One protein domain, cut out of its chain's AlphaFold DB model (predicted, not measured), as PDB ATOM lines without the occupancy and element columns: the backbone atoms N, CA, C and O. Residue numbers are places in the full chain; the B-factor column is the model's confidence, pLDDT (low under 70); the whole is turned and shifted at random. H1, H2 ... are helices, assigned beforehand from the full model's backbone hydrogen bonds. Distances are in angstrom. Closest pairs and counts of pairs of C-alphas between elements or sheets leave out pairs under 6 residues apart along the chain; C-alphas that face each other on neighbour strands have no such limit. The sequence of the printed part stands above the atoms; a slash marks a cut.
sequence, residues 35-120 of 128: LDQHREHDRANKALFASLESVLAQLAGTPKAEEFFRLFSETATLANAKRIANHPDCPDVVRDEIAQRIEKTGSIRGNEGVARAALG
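This is residues 35 to 120 of the 128 residues of an uncharacterized protein of Thioclava electrotropha (UniProt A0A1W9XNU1). Two long helices, H1 and H4, spread from a small compact body like the arms of a wide, open V, with the short helices H2 and H3 lying between them. The body is built of H2, H3 and the first turns of H4, with the last turn of H1 near H2; residues 35 to 54 of H1 and residues 106 to 120, mostly H4, stick out. The printed part has 86 residues with four named helices, H1 to H4 in chain order, and no named strand; its class is all helix. It is only just loose, close to extended, with a radius of gyration of the C-alphas of 17.7 A, and flat, spanning 53 by 40 by 16 A.

Find C-alpha 35 at (129.103, 124.705, 108.178); from there H1 runs through residues 35 to 59, 35.6 A long. H2 takes residues 63 to 75, 19.0 A, and H3 residues 78 to 85. H4, the longest, begins at C-alpha 92 at (165.923, 130.889, 96.557) and covers 40.7 A to C-alpha 119 at (147.813, 166.618, 89.135).

Look at Leu 59 and Ala 65: H1 and H2 are close but not clearly touching, with these closest C-alphas 5.1 A apart. H2 and H3 form a helical hairpin and touch through residues 69 to 74 of H2, closest at the C-alphas of Ser 73 and Ala 81, 5.1 A. H3 and H4 form another at a shallow tilt of 24 degrees, with the C-alphas of Ala 85 and Arg 95 closest at 4.8 A; H4 touches H3 with residues 94 to 102 alone. With residues 93 to 98 alone, H4 also touches H2, the same way at a shallow tilt of 23 degrees, closest at the C-alphas of Arg 70 and Val 94, 5.9 A. H1 is apart from H3 and H4. In H1, H2, H3 and H4 every O i to N i+4 pair is within hydrogen-bond range.

The C-alphas farthest apart, those of Gln 58 and Gly 120, stand 55.6 A apart. The printed part has no cut and no long link. Check the B-factor column: residues 109 to 120 are under 70.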
ATOM      1  N   LEU A  35     128.132 125.562 107.494       92.50
ATOM      2  CA  LEU A  35     129.103 124.705 108.178       92.50
ATOM      3  C   LEU A  35     129.437 123.454 107.365       92.50
ATOM      4  O   LEU A  35     130.602 123.061 107.290       92.50
ATOM      5  N   ASP A  36     128.438 122.822 106.759       91.75
ATOM      6  CA  ASP A  36     128.647 121.608 105.977       91.75
ATOM      7  C   ASP A  36     129.398 121.907 104.673       91.75
ATOM      8  O   ASP A  36     130.365 121.210 104.369       91.75
ATOM      9  N   GLN A  37     129.085 123.013 103.989       92.06
ATOM     10  CA  GLN A  37     129.863 123.502 102.842       92.06
ATOM     11  C   GLN A  37     131.318 123.791 103.223       92.06
ATOM     12  O   GLN A  37     132.239 123.355 102.531       92.06
ATOM     13  N   HIS A  38     131.554 124.473 104.348       91.50
ATOM     14  CA  HIS A  38     132.913 124.717 104.839       91.50
ATOM     15  C   HIS A  38     133.666 123.400 105.067       91.50
ATOM     16  O   HIS A  38     134.817 123.259 104.660       91.50
ATOM     17  N   ARG A  39     133.022 122.406 105.687       92.44
ATOM     18  CA  ARG A  39     133.632 121.090 105.933       92.44
ATOM     19  C   ARG A  39     133.944 120.345 104.641       92.44
ATOM     20  O   ARG A  39     134.970 119.669 104.569       92.44
ATOM     21  N   GLU A  40     133.078 120.428 103.638       92.75
ATOM     22  CA  GLU A  40     133.327 119.834 102.322       92.75
ATOM     23  C   GLU A  40     134.517 120.494 101.628       92.75
ATOM     24  O   GLU A  40     135.419 119.788 101.166       92.75
ATOM     25  N   HIS A  41     134.585 121.828 101.640       91.31
ATOM     26  CA  HIS A  41     135.734 122.567 101.123       91.31
ATOM     27  C   HIS A  41     137.025 122.217 101.868       91.31
ATOM     28  O   HIS A  41     138.045 121.980 101.225       91.31
ATOM     29  N   ASP A  42     136.991 122.094 103.195       92.81
ATOM     30  CA  ASP A  42     138.158 121.680 103.979       92.81
ATOM     31  C   ASP A  42     138.642 120.281 103.600       92.81
ATOM     32  O   ASP A  42     139.845 120.051 103.499       92.81
ATOM     33  N   ARG A  43     137.725 119.329 103.391       91.75
ATOM     34  CA  ARG A  43     138.085 117.969 102.962       91.75
ATOM     35  C   ARG A  43     138.714 117.976 101.575       91.75
ATOM     36  O   ARG A  43     139.752 117.344 101.392       91.75
ATOM     37  N   ALA A  44     138.116 118.698 100.630       91.12
ATOM     38  CA  ALA A  44     138.654 118.831  99.279       91.12
ATOM     39  C   ALA A  44     140.048 119.476  99.302       91.12
ATOM     40  O   ALA A  44     140.991 118.934  98.728       91.12
ATOM     41  N   ASN A  45     140.209 120.570 100.050       91.19
ATOM     42  CA  ASN A  45     141.488 121.259 100.205       91.19
ATOM     43  C   ASN A  45     142.545 120.357 100.848       91.19
ATOM     44  O   ASN A  45     143.667 120.297 100.357       91.19
ATOM     45  N   LYS A  46     142.199 119.595 101.894       91.69
ATOM     46  CA  LYS A  46     143.121 118.630 102.519       91.69
ATOM     47  C   LYS A  46     143.613 117.570 101.536       91.69
ATOM     48  O   LYS A  46     144.802 117.274 101.524       91.69
ATOM     49  N   ALA A  47     142.728 117.018 100.705       92.12
ATOM     50  CA  ALA A  47     143.113 116.028  99.698       92.12
ATOM     51  C   ALA A  47     144.050 116.622  98.630       92.12
ATOM     52  O   ALA A  47     145.029 115.982  98.234       92.12
ATOM     53  N   LEU A  48     143.781 117.862  98.205       90.38
ATOM     54  CA  LEU A  48     144.646 118.596  97.281       90.38
ATOM     55  C   LEU A  48     146.022 118.865  97.898       90.38
ATOM     56  O   LEU A  48     147.030 118.595  97.251       90.38
ATOM     57  N   PHE A  49     146.076 119.336  99.147       88.81
ATOM     58  CA  PHE A  49     147.339 119.615  99.831       88.81
ATOM     59  C   PHE A  49     148.169 118.354 100.063       88.81
ATOM     60  O   PHE A  49     149.351 118.370  99.751       88.81
ATOM     61  N   ALA A  50     147.562 117.244 100.490       90.19
ATOM     62  CA  ALA A  50     148.276 115.975 100.642       90.19
ATOM     63  C   ALA A  50     148.888 115.489  99.314       90.19
ATOM     64  O   ALA A  50     150.023 115.015  99.269       90.19
ATOM     65  N   SER A  51     148.152 115.645  98.208       89.88
ATOM     66  CA  SER A  51     148.664 115.310  96.874       89.88
ATOM     67  C   SER A  51     149.815 116.233  96.466       89.88
ATOM     68  O   SER A  51     150.822 115.771  95.935       89.88
ATOM     69  N   LEU A  52     149.687 117.533  96.739       88.38
ATOM     70  CA  LEU A  52     150.703 118.536  96.430       88.38
ATOM     71  C   LEU A  52     151.980 118.333  97.253       88.38
ATOM     72  O   LEU A  52     153.063 118.378  96.682       88.38
ATOM     73  N   GLU A  53     151.872 118.029  98.546       87.38
ATOM     74  CA  GLU A  53     153.011 117.662  99.402       87.38
ATOM     75  C   GLU A  53     153.748 116.437  98.852       87.38
ATOM     76  O   GLU A  53     154.975 116.446  98.752       87.38
ATOM     77  N   SER A  54     153.015 115.410  98.407       88.88
ATOM     78  CA  SER A  54     153.627 114.241  97.770       88.88
ATOM     79  C   SER A  54     154.376 114.600  96.483       88.88
ATOM     80  O   SER A  54     155.425 114.017  96.214       88.88
ATOM     81  N   VAL A  55     153.847 115.519  95.672       88.44
ATOM     82  CA  VAL A  55     154.516 115.988  94.450       88.44
ATOM     83  C   VAL A  55     155.756 116.809  94.800       88.44
ATOM     84  O   VAL A  55     156.820 116.560  94.241       88.44
ATOM     85  N   LEU A  56     155.659 117.736  95.754       86.38
ATOM     86  CA  LEU A  56     156.793 118.548  96.199       86.38
ATOM     87  C   LEU A  56     157.933 117.682  96.742       86.38
ATOM     88  O   LEU A  56     159.084 117.897  96.370       86.38
ATOM     89  N   ALA A  57     157.617 116.652  97.527       87.06
ATOM     90  CA  ALA A  57     158.607 115.697  98.018       87.06
ATOM     91  C   ALA A  57     159.336 114.961  96.876       87.06
ATOM     92  O   ALA A  57     160.537 114.724  96.968       87.06
ATOM     93  N   GLN A  58     158.638 114.629  95.784       87.75
ATOM     94  CA  GLN A  58     159.247 113.999  94.603       87.75
ATOM     95  C   GLN A  58     160.097 114.967  93.774       87.75
ATOM     96  O   GLN A  58     161.038 114.541  93.107       87.75
ATOM     97  N   LEU A  59     159.752 116.255  93.780       86.44
ATOM     98  CA  LEU A  59     160.450 117.287  93.014       86.44
ATOM     99  C   LEU A  59     161.608 117.932  93.790       86.44
ATOM    100  O   LEU A  59     162.387 118.671  93.185       86.44
ATOM    101  N   ALA A  60     161.743 117.666  95.089       83.19
ATOM    102  CA  ALA A  60     162.746 118.280  95.953       83.19
ATOM    103  C   ALA A  60     164.167 118.173  95.368       83.19
ATOM    104  O   ALA A  60     164.627 117.100  94.978       83.19
ATOM    105  N   GLY A  61     164.864 119.311  95.290       80.12
ATOM    106  CA  GLY A  61     166.225 119.392  94.747       80.12
ATOM    107  C   GLY A  61     166.333 119.229  93.226       80.12
ATOM    108  O   GLY A  61     167.441 119.099  92.712       80.12
ATOM    109  N   THR A  62     165.213 119.230  92.494       88.00
ATOM    110  CA  THR A  62     165.207 119.162  91.025       88.00
ATOM    111  C   THR A  62     164.886 120.524  90.394       88.00
ATOM    112  O   THR A  62     164.132 121.302  90.979       88.00
ATOM    113  N   PRO A  63     165.334 120.792  89.149       87.94
ATOM    114  CA  PRO A  63     164.947 122.000  88.408       87.94
ATOM    115  C   PRO A  63     163.427 122.129  88.212       87.94
ATOM    116  O   PRO A  63     162.885 123.223  88.098       87.94
ATOM    117  N   LYS A  64     162.709 121.001  88.220       88.75
ATOM    118  CA  LYS A  64     161.247 120.976  88.109       88.75
ATOM    119  C   LYS A  64     160.548 121.569  89.333       88.75
ATOM    120  O   LYS A  64     159.431 122.059  89.197       88.75
ATOM    121  N   ALA A  65     161.176 121.543  90.514       87.94
ATOM    122  CA  ALA A  65     160.646 122.256  91.675       87.94
ATOM    123  C   ALA A  65     160.681 123.771  91.445       87.94
ATOM    124  O   ALA A  65     159.696 124.448  91.725       87.94
ATOM    125  N   GLU A  66     161.764 124.301  90.873       90.81
ATOM    126  CA  GLU A  66     161.860 125.723  90.525       90.81
ATOM    127  C   GLU A  66     160.780 126.125  89.519       90.81
ATOM    128  O   GLU A  66     160.056 127.091  89.756       90.81
ATOM    129  N   GLU A  67     160.604 125.350  88.444       90.38
ATOM    130  CA  GLU A  67     159.547 125.593  87.453       90.38
ATOM    131  C   GLU A  67     158.149 125.564  88.081       90.38
ATOM    132  O   GLU A  67     157.327 126.446  87.809       90.38
ATOM    133  N   PHE A  68     157.887 124.590  88.957       90.88
ATOM    134  CA  PHE A  68     156.626 124.486  89.684       90.88
ATOM    135  C   PHE A  68     156.363 125.734  90.534       90.88
ATOM    136  O   PHE A  68     155.310 126.360  90.405       90.88
ATOM    137  N   PHE A  69     157.323 126.128  91.376       90.88
ATOM    138  CA  PHE A  69     157.183 127.294  92.246       90.88
ATOM    139  C   PHE A  69     157.073 128.596  91.444       90.88
ATOM    140  O   PHE A  69     156.271 129.460  91.808       90.88
ATOM    141  N   ARG A  70     157.803 128.729  90.331       91.06
ATOM    142  CA  ARG A  70     157.728 129.899  89.448       91.06
ATOM    143  C   ARG A  70     156.324 130.038  88.849       91.06
ATOM    144  O   ARG A  70     155.694 131.074  89.064       91.06
ATOM    145  N   LEU A  71     155.783 128.984  88.231       90.69
ATOM    146  CA  LEU A  71     154.409 128.957  87.692       90.69
ATOM    147  C   LEU A  71     153.351 129.230  88.772       90.69
ATOM    148  O   LEU A  71     152.405 130.003  88.572       90.69
ATOM    149  N   PHE A  72     153.520 128.612  89.942       87.94
ATOM    150  CA  PHE A  72     152.601 128.782  91.061       87.94
ATOM    151  C   PHE A  72     152.610 130.224  91.585       87.94
ATOM    152  O   PHE A  72     151.558 130.801  91.856       87.94
ATOM    153  N   SER A  73     153.787 130.846  91.672       89.19
ATOM    154  CA  SER A  73     153.931 132.239  92.101       89.19
ATOM    155  C   SER A  73     153.430 133.248  91.063       89.19
ATOM    156  O   SER A  73     152.864 134.276  91.436       89.19
ATOM    157  N   GLU A  74     153.585 132.967  89.768       88.12
ATOM    158  CA  GLU A  74     153.184 133.860  88.677       88.12
ATOM    159  C   GLU A  74     151.670 134.106  88.692       88.12
ATOM    160  O   GLU A  74     151.215 135.257  88.705       88.12
ATOM    161  N   THR A  75     150.906 133.018  88.805       86.06
ATOM    162  CA  THR A  75     149.436 133.017  88.868       86.06
ATOM    163  C   THR A  75     148.880 133.462  90.224       86.06
ATOM    164  O   THR A  75     147.708 133.834  90.327       86.06
ATOM    165  N   ALA A  76     149.704 133.471  91.275       87.56
ATOM    166  CA  ALA A  76     149.284 133.872  92.607       87.56
ATOM    167  C   ALA A  76     149.032 135.387  92.719       87.56
ATOM    168  O   ALA A  76     149.743 136.228  92.161       87.56
ATOM    169  N   THR A  77     148.043 135.754  93.544       89.50
ATOM    170  CA  THR A  77     147.898 137.137  94.022       89.50
ATOM    171  C   THR A  77     149.151 137.558  94.787       89.50
ATOM    172  O   THR A  77     149.838 136.721  95.366       89.50
ATOM    173  N   LEU A  78     149.423 138.863  94.889       86.69
ATOM    174  CA  LEU A  78     150.613 139.354  95.598       86.69
ATOM    175  C   LEU A  78     150.696 138.856  97.056       86.69
ATOM    176  O   LEU A  78     151.778 138.551  97.552       86.69
ATOM    177  N   ALA A  79     149.556 138.762  97.748       87.06
ATOM    178  CA  ALA A  79     149.500 138.244  99.114       87.06
ATOM    179  C   ALA A  79     149.863 136.753  99.178       87.06
ATOM    180  O   ALA A  79     150.580 136.332 100.084       87.06
ATOM    181  N   ASN A  80     149.409 135.965  98.202       88.50
ATOM    182  CA  ASN A  80     149.728 134.545  98.118       88.50
ATOM    183  C   ASN A  80     151.171 134.316  97.653       88.50
ATOM    184  O   ASN A  80     151.843 133.474  98.232       88.50
ATOM    185  N   ALA A  81     151.691 135.116  96.721       88.69
ATOM    186  CA  ALA A  81     153.095 135.072  96.310       88.69
ATOM    187  C   ALA A  81     154.041 135.293  97.502       88.69
ATOM    188  O   ALA A  81     154.986 134.535  97.686       88.69
ATOM    189  N   LYS A  82     153.733 136.248  98.394       88.75
ATOM    190  CA  LYS A  82     154.484 136.435  99.650       88.75
ATOM    191  C   LYS A  82     154.478 135.192 100.539       88.75
ATOM    192  O   LYS A  82     155.491 134.861 101.141       88.75
ATOM    193  N   ARG A  83     153.336 134.504 100.634       90.31
ATOM    194  CA  ARG A  83     153.231 133.254 101.400       90.31
ATOM    195  C   ARG A  83     154.044 132.131 100.756       90.31
ATOM    196  O   ARG A  83     154.705 131.403 101.481       90.31
ATOM    197  N   ILE A  84     154.037 132.042  99.425       89.25
ATOM    198  CA  ILE A  84     154.842 131.084  98.655       89.25
ATOM    199  C   ILE A  84     156.340 131.323  98.897       89.25
ATOM    200  O   ILE A  84     157.054 130.378  99.202       89.25
ATOM    201  N   ALA A  85     156.810 132.573  98.848       90.25
ATOM    202  CA  ALA A  85     158.216 132.915  99.106       90.25
ATOM    203  C   ALA A  85     158.697 132.543 100.523       90.25
ATOM    204  O   ALA A  85     159.878 132.276 100.729       90.25
ATOM    205  N   ASN A  86     157.786 132.501 101.498       90.31
ATOM    206  CA  ASN A  86     158.091 132.101 102.872       90.31
ATOM    207  C   ASN A  86     158.036 130.579 103.092       90.31
ATOM    208  O   ASN A  86     158.337 130.121 104.193       90.31
ATOM    209  N   HIS A  87     157.625 129.796 102.091       88.19
ATOM    210  CA  HIS A  87     157.538 128.344 102.212       88.19
ATOM    211  C   HIS A  87     158.947 127.726 102.290       88.19
ATOM    212  O   HIS A  87     159.810 128.137 101.513       88.19
ATOM    213  N   PRO A  88     159.211 126.749 103.181       87.25
ATOM    214  CA  PRO A  88     160.539 126.142 103.328       87.25
ATOM    215  C   PRO A  88     161.057 125.535 102.021       87.25
ATOM    216  O   PRO A  88     162.214 125.748 101.679       87.25
ATOM    217  N   ASP A  89     160.179 124.892 101.251       86.69
ATOM    218  CA  ASP A  89     160.547 124.236  99.989       86.69
ATOM    219  C   ASP A  89     160.680 125.197  98.796       86.69
ATOM    220  O   ASP A  89     160.987 124.756  97.691       86.69
ATOM    221  N   CYS A  90     160.423 126.496  98.985       89.00
ATOM    222  CA  CYS A  90     160.537 127.475  97.908       89.00
ATOM    223  C   CYS A  90     162.020 127.717  97.569       89.00
ATOM    224  O   CYS A  90     162.763 128.150  98.462       89.00
ATOM    225  N   PRO A  91     162.456 127.484  96.315       90.81
ATOM    226  CA  PRO A  91     163.835 127.728  95.904       90.81
ATOM    227  C   PRO A  91     164.203 129.211  95.975       90.81
ATOM    228  O   PRO A  91     163.384 130.068  95.639       90.81
ATOM    229  N   ASP A  92     165.445 129.512  96.352       91.44
ATOM    230  CA  ASP A  92     165.923 130.889  96.557       91.44
ATOM    231  C   ASP A  92     165.733 131.770  95.317       91.44
ATOM    232  O   ASP A  92     165.243 132.891  95.421       91.44
ATOM    233  N   VAL A  93     165.985 131.214  94.127       90.12
ATOM    234  CA  VAL A  93     165.774 131.903  92.844       90.12
ATOM    235  C   VAL A  93     164.330 132.399  92.703       90.12
ATOM    236  O   VAL A  93     164.089 133.533  92.291       90.12
ATOM    237  N   VAL A  94     163.350 131.582  93.098       91.50
ATOM    238  CA  VAL A  94     161.932 131.962  93.032       91.50
ATOM    239  C   VAL A  94     161.582 132.979  94.123       91.50
ATOM    240  O   VAL A  94     160.760 133.868  93.894       91.50
ATOM    241  N   ARG A  95     162.214 132.908  95.303       93.88
ATOM    242  CA  ARG A  95     162.037 133.925  96.359       93.88
ATOM    243  C   ARG A  95     162.488 135.300  95.881       93.88
ATOM    244  O   ARG A  95     161.750 136.270  96.065       93.88
ATOM    245  N   ASP A  96     163.642 135.365  95.226       93.50
ATOM    246  CA  ASP A  96     164.200 136.604  94.685       93.50
ATOM    247  C   ASP A  96     163.302 137.190  93.588       93.50
ATOM    248  O   ASP A  96     163.012 138.388  93.584       93.50
ATOM    249  N   GLU A  97     162.771 136.353  92.696       91.88
ATOM    250  CA  GLU A  97     161.811 136.781  91.670       91.88
ATOM    251  C   GLU A  97     160.530 137.362  92.270       91.88
ATOM    252  O   GLU A  97     160.024 138.400  91.823       91.88
ATOM    253  N   ILE A  98     160.004 136.723  93.317       91.69
ATOM    254  CA  ILE A  98     158.835 137.226  94.038       91.69
ATOM    255  C   ILE A  98     159.167 138.563  94.714       91.69
ATOM    256  O   ILE A  98     158.346 139.485  94.652       91.69
ATOM    257  N   ALA A  99     160.350 138.704  95.319       90.88
ATOM    258  CA  ALA A  99     160.800 139.951  95.936       90.88
ATOM    259  C   ALA A  99     160.863 141.095  94.910       90.88
ATOM    260  O   ALA A  99     160.237 142.138  95.117       90.88
ATOM    261  N   GLN A 100     161.481 140.863  93.751       89.75
ATOM    262  CA  GLN A 100     161.536 141.840  92.656       89.75
ATOM    263  C   GLN A 100     160.137 142.225  92.156       89.75
ATOM    264  O   GLN A 100     159.845 143.401  91.908       89.75
ATOM    265  N   ARG A 101     159.218 141.258  92.039       86.75
ATOM    266  CA  ARG A 101     157.825 141.528  91.647       86.75
ATOM    267  C   ARG A 101     157.101 142.390  92.685       86.75
ATOM    268  O   ARG A 101     156.316 143.270  92.308       86.75
ATOM    269  N   ILE A 102     157.351 142.164  93.975       85.75
ATOM    270  CA  ILE A 102     156.795 142.971  95.072       85.75
ATOM    271  C   ILE A 102     157.324 144.402  95.001       85.75
ATOM    272  O   ILE A 102     156.521 145.337  95.048       85.75
ATOM    273  N   GLU A 103     158.634 144.575  94.840       85.69
ATOM    274  CA  GLU A 103     159.270 145.888  94.708       85.69
ATOM    275  C   GLU A 103     158.721 146.658  93.509       85.69
ATOM    276  O   GLU A 103     158.277 147.799  93.656       85.69
ATOM    277  N   LYS A 104     158.632 146.015  92.339       84.75
ATOM    278  CA  LYS A 104     158.065 146.618  91.126       84.75
ATOM    279  C   LYS A 104     156.617 147.061  91.333       84.75
ATOM    280  O   LYS A 104     156.245 148.168  90.951       84.75
ATOM    281  N   THR A 105     155.802 146.226  91.977       78.94
ATOM    282  CA  THR A 105     154.401 146.564  92.280       78.94
ATOM    283  C   THR A 105     154.304 147.743  93.254       78.94
ATOM    284  O   THR A 105     153.457 148.621  93.082       78.94
ATOM    285  N   GLY A 106     155.185 147.798  94.258       74.56
ATOM    286  CA  GLY A 106     155.293 148.924  95.187       74.56
ATOM    287  C   GLY A 106     155.725 150.218  94.494       74.56
ATOM    288  O   GLY A 106     155.114 151.263  94.718       74.56
ATOM    289  N   SER A 107     156.708 150.139  93.594       71.88
ATOM    290  CA  SER A 107     157.212 151.275  92.816       71.88
ATOM    291  C   SER A 107     156.154 151.861  91.881       71.88
ATOM    292  O   SER A 107     156.038 153.081  91.793       71.88
ATOM    293  N   ILE A 108     155.353 151.020  91.216       70.44
ATOM    294  CA  ILE A 108     154.252 151.479  90.352       70.44
ATOM    295  C   ILE A 108     153.220 152.249  91.181       70.44
ATOM    296  O   ILE A 108     152.853 153.368  90.829       70.44
ATOM    297  N   ARG A 109     152.813 151.698  92.331       66.06
ATOM    298  CA  ARG A 109     151.828 152.338  93.214       66.06
ATOM    299  C   ARG A 109     152.356 153.649  93.822       66.06
ATOM    300  O   ARG A 109     151.592 154.595  93.995       66.06
ATOM    301  N   GLY A 110     153.658 153.722  94.109       63.44
ATOM    302  CA  GLY A 110     154.336 154.951  94.529       63.44
ATOM    303  C   GLY A 110     154.314 156.030  93.442       63.44
ATOM    304  O   GLY A 110     153.925 157.165  93.715       63.44
ATOM    305  N   ASN A 111     154.627 155.666  92.197       62.25
ATOM    306  CA  ASN A 111     154.591 156.591  91.062       62.25
ATOM    307  C   ASN A 111     153.172 157.076  90.731       62.25
ATOM    308  O   ASN A 111     152.991 158.250  90.424       62.25
ATOM    309  N   GLU A 112     152.153 156.224  90.849       59.44
ATOM    310  CA  GLU A 112     150.747 156.633  90.707       59.44
ATOM    311  C   GLU A 112     150.313 157.616  91.806       59.44
ATOM    312  O   GLU A 112     149.582 158.572  91.536       59.44
ATOM    313  N   GLY A 113     150.788 157.416  93.041       59.66
ATOM    314  CA  GLY A 113     150.572 158.347  94.151       59.66
ATOM    315  C   GLY A 113     151.215 159.714  93.903       59.66
ATOM    316  O   GLY A 113     150.580 160.744  94.132       59.66
ATOM    317  N   VAL A 114     152.437 159.732  93.362       58.97
ATOM    318  CA  VAL A 114     153.151 160.964  92.985       58.97
ATOM    319  C   VAL A 114     152.478 161.659  91.798       58.97
ATOM    320  O   VAL A 114     152.272 162.870  91.843       58.97
ATOM    321  N   ALA A 115     152.057 160.917  90.771       58.22
ATOM    322  CA  ALA A 115     151.352 161.470  89.614       58.22
ATOM    323  C   ALA A 115     149.998 162.092  90.003       58.22
ATOM    324  O   ALA A 115     149.663 163.188  89.552       58.22
ATOM    325  N   ARG A 116     149.241 161.447  90.903       56.59
ATOM    326  CA  ARG A 116     147.997 162.005  91.461       56.59
ATOM    327  C   ARG A 116     148.242 163.243  92.327       56.59
ATOM    328  O   ARG A 116     147.477 164.198  92.235       56.59
ATOM    329  N   ALA A 117     149.309 163.261  93.127       56.94
ATOM    330  CA  ALA A 117     149.687 164.436  93.913       56.94
ATOM    331  C   ALA A 117     150.160 165.613  93.034       56.94
ATOM    332  O   ALA A 117     149.904 166.768  93.371       56.94
ATOM    333  N   ALA A 118     150.809 165.331  91.899       56.72
ATOM    334  CA  ALA A 118     151.233 166.339  90.928       56.72
ATOM    335  C   ALA A 118     150.042 166.958  90.172       56.72
ATOM    336  O   ALA A 118     149.978 168.177  90.034       56.72
ATOM    337  N   LEU A 119     149.056 166.148  89.769       57.12
ATOM    338  CA  LEU A 119     147.813 166.618  89.135       57.12
ATOM    339  C   LEU A 119     146.895 167.406  90.091       57.12
ATOM    340  O   LEU A 119     146.095 168.217  89.641       57.12
ATOM    341  N   GLY A 120     147.015 167.208  91.408       53.53
ATOM    342  CA  GLY A 120     146.264 167.968  92.417       53.53
ATOM    343  C   GLY A 120     146.834 169.356  92.744       53.53
ATOM    344  O   GLY A 120     146.177 170.125  93.441       53.53
TER     345      GLY A 120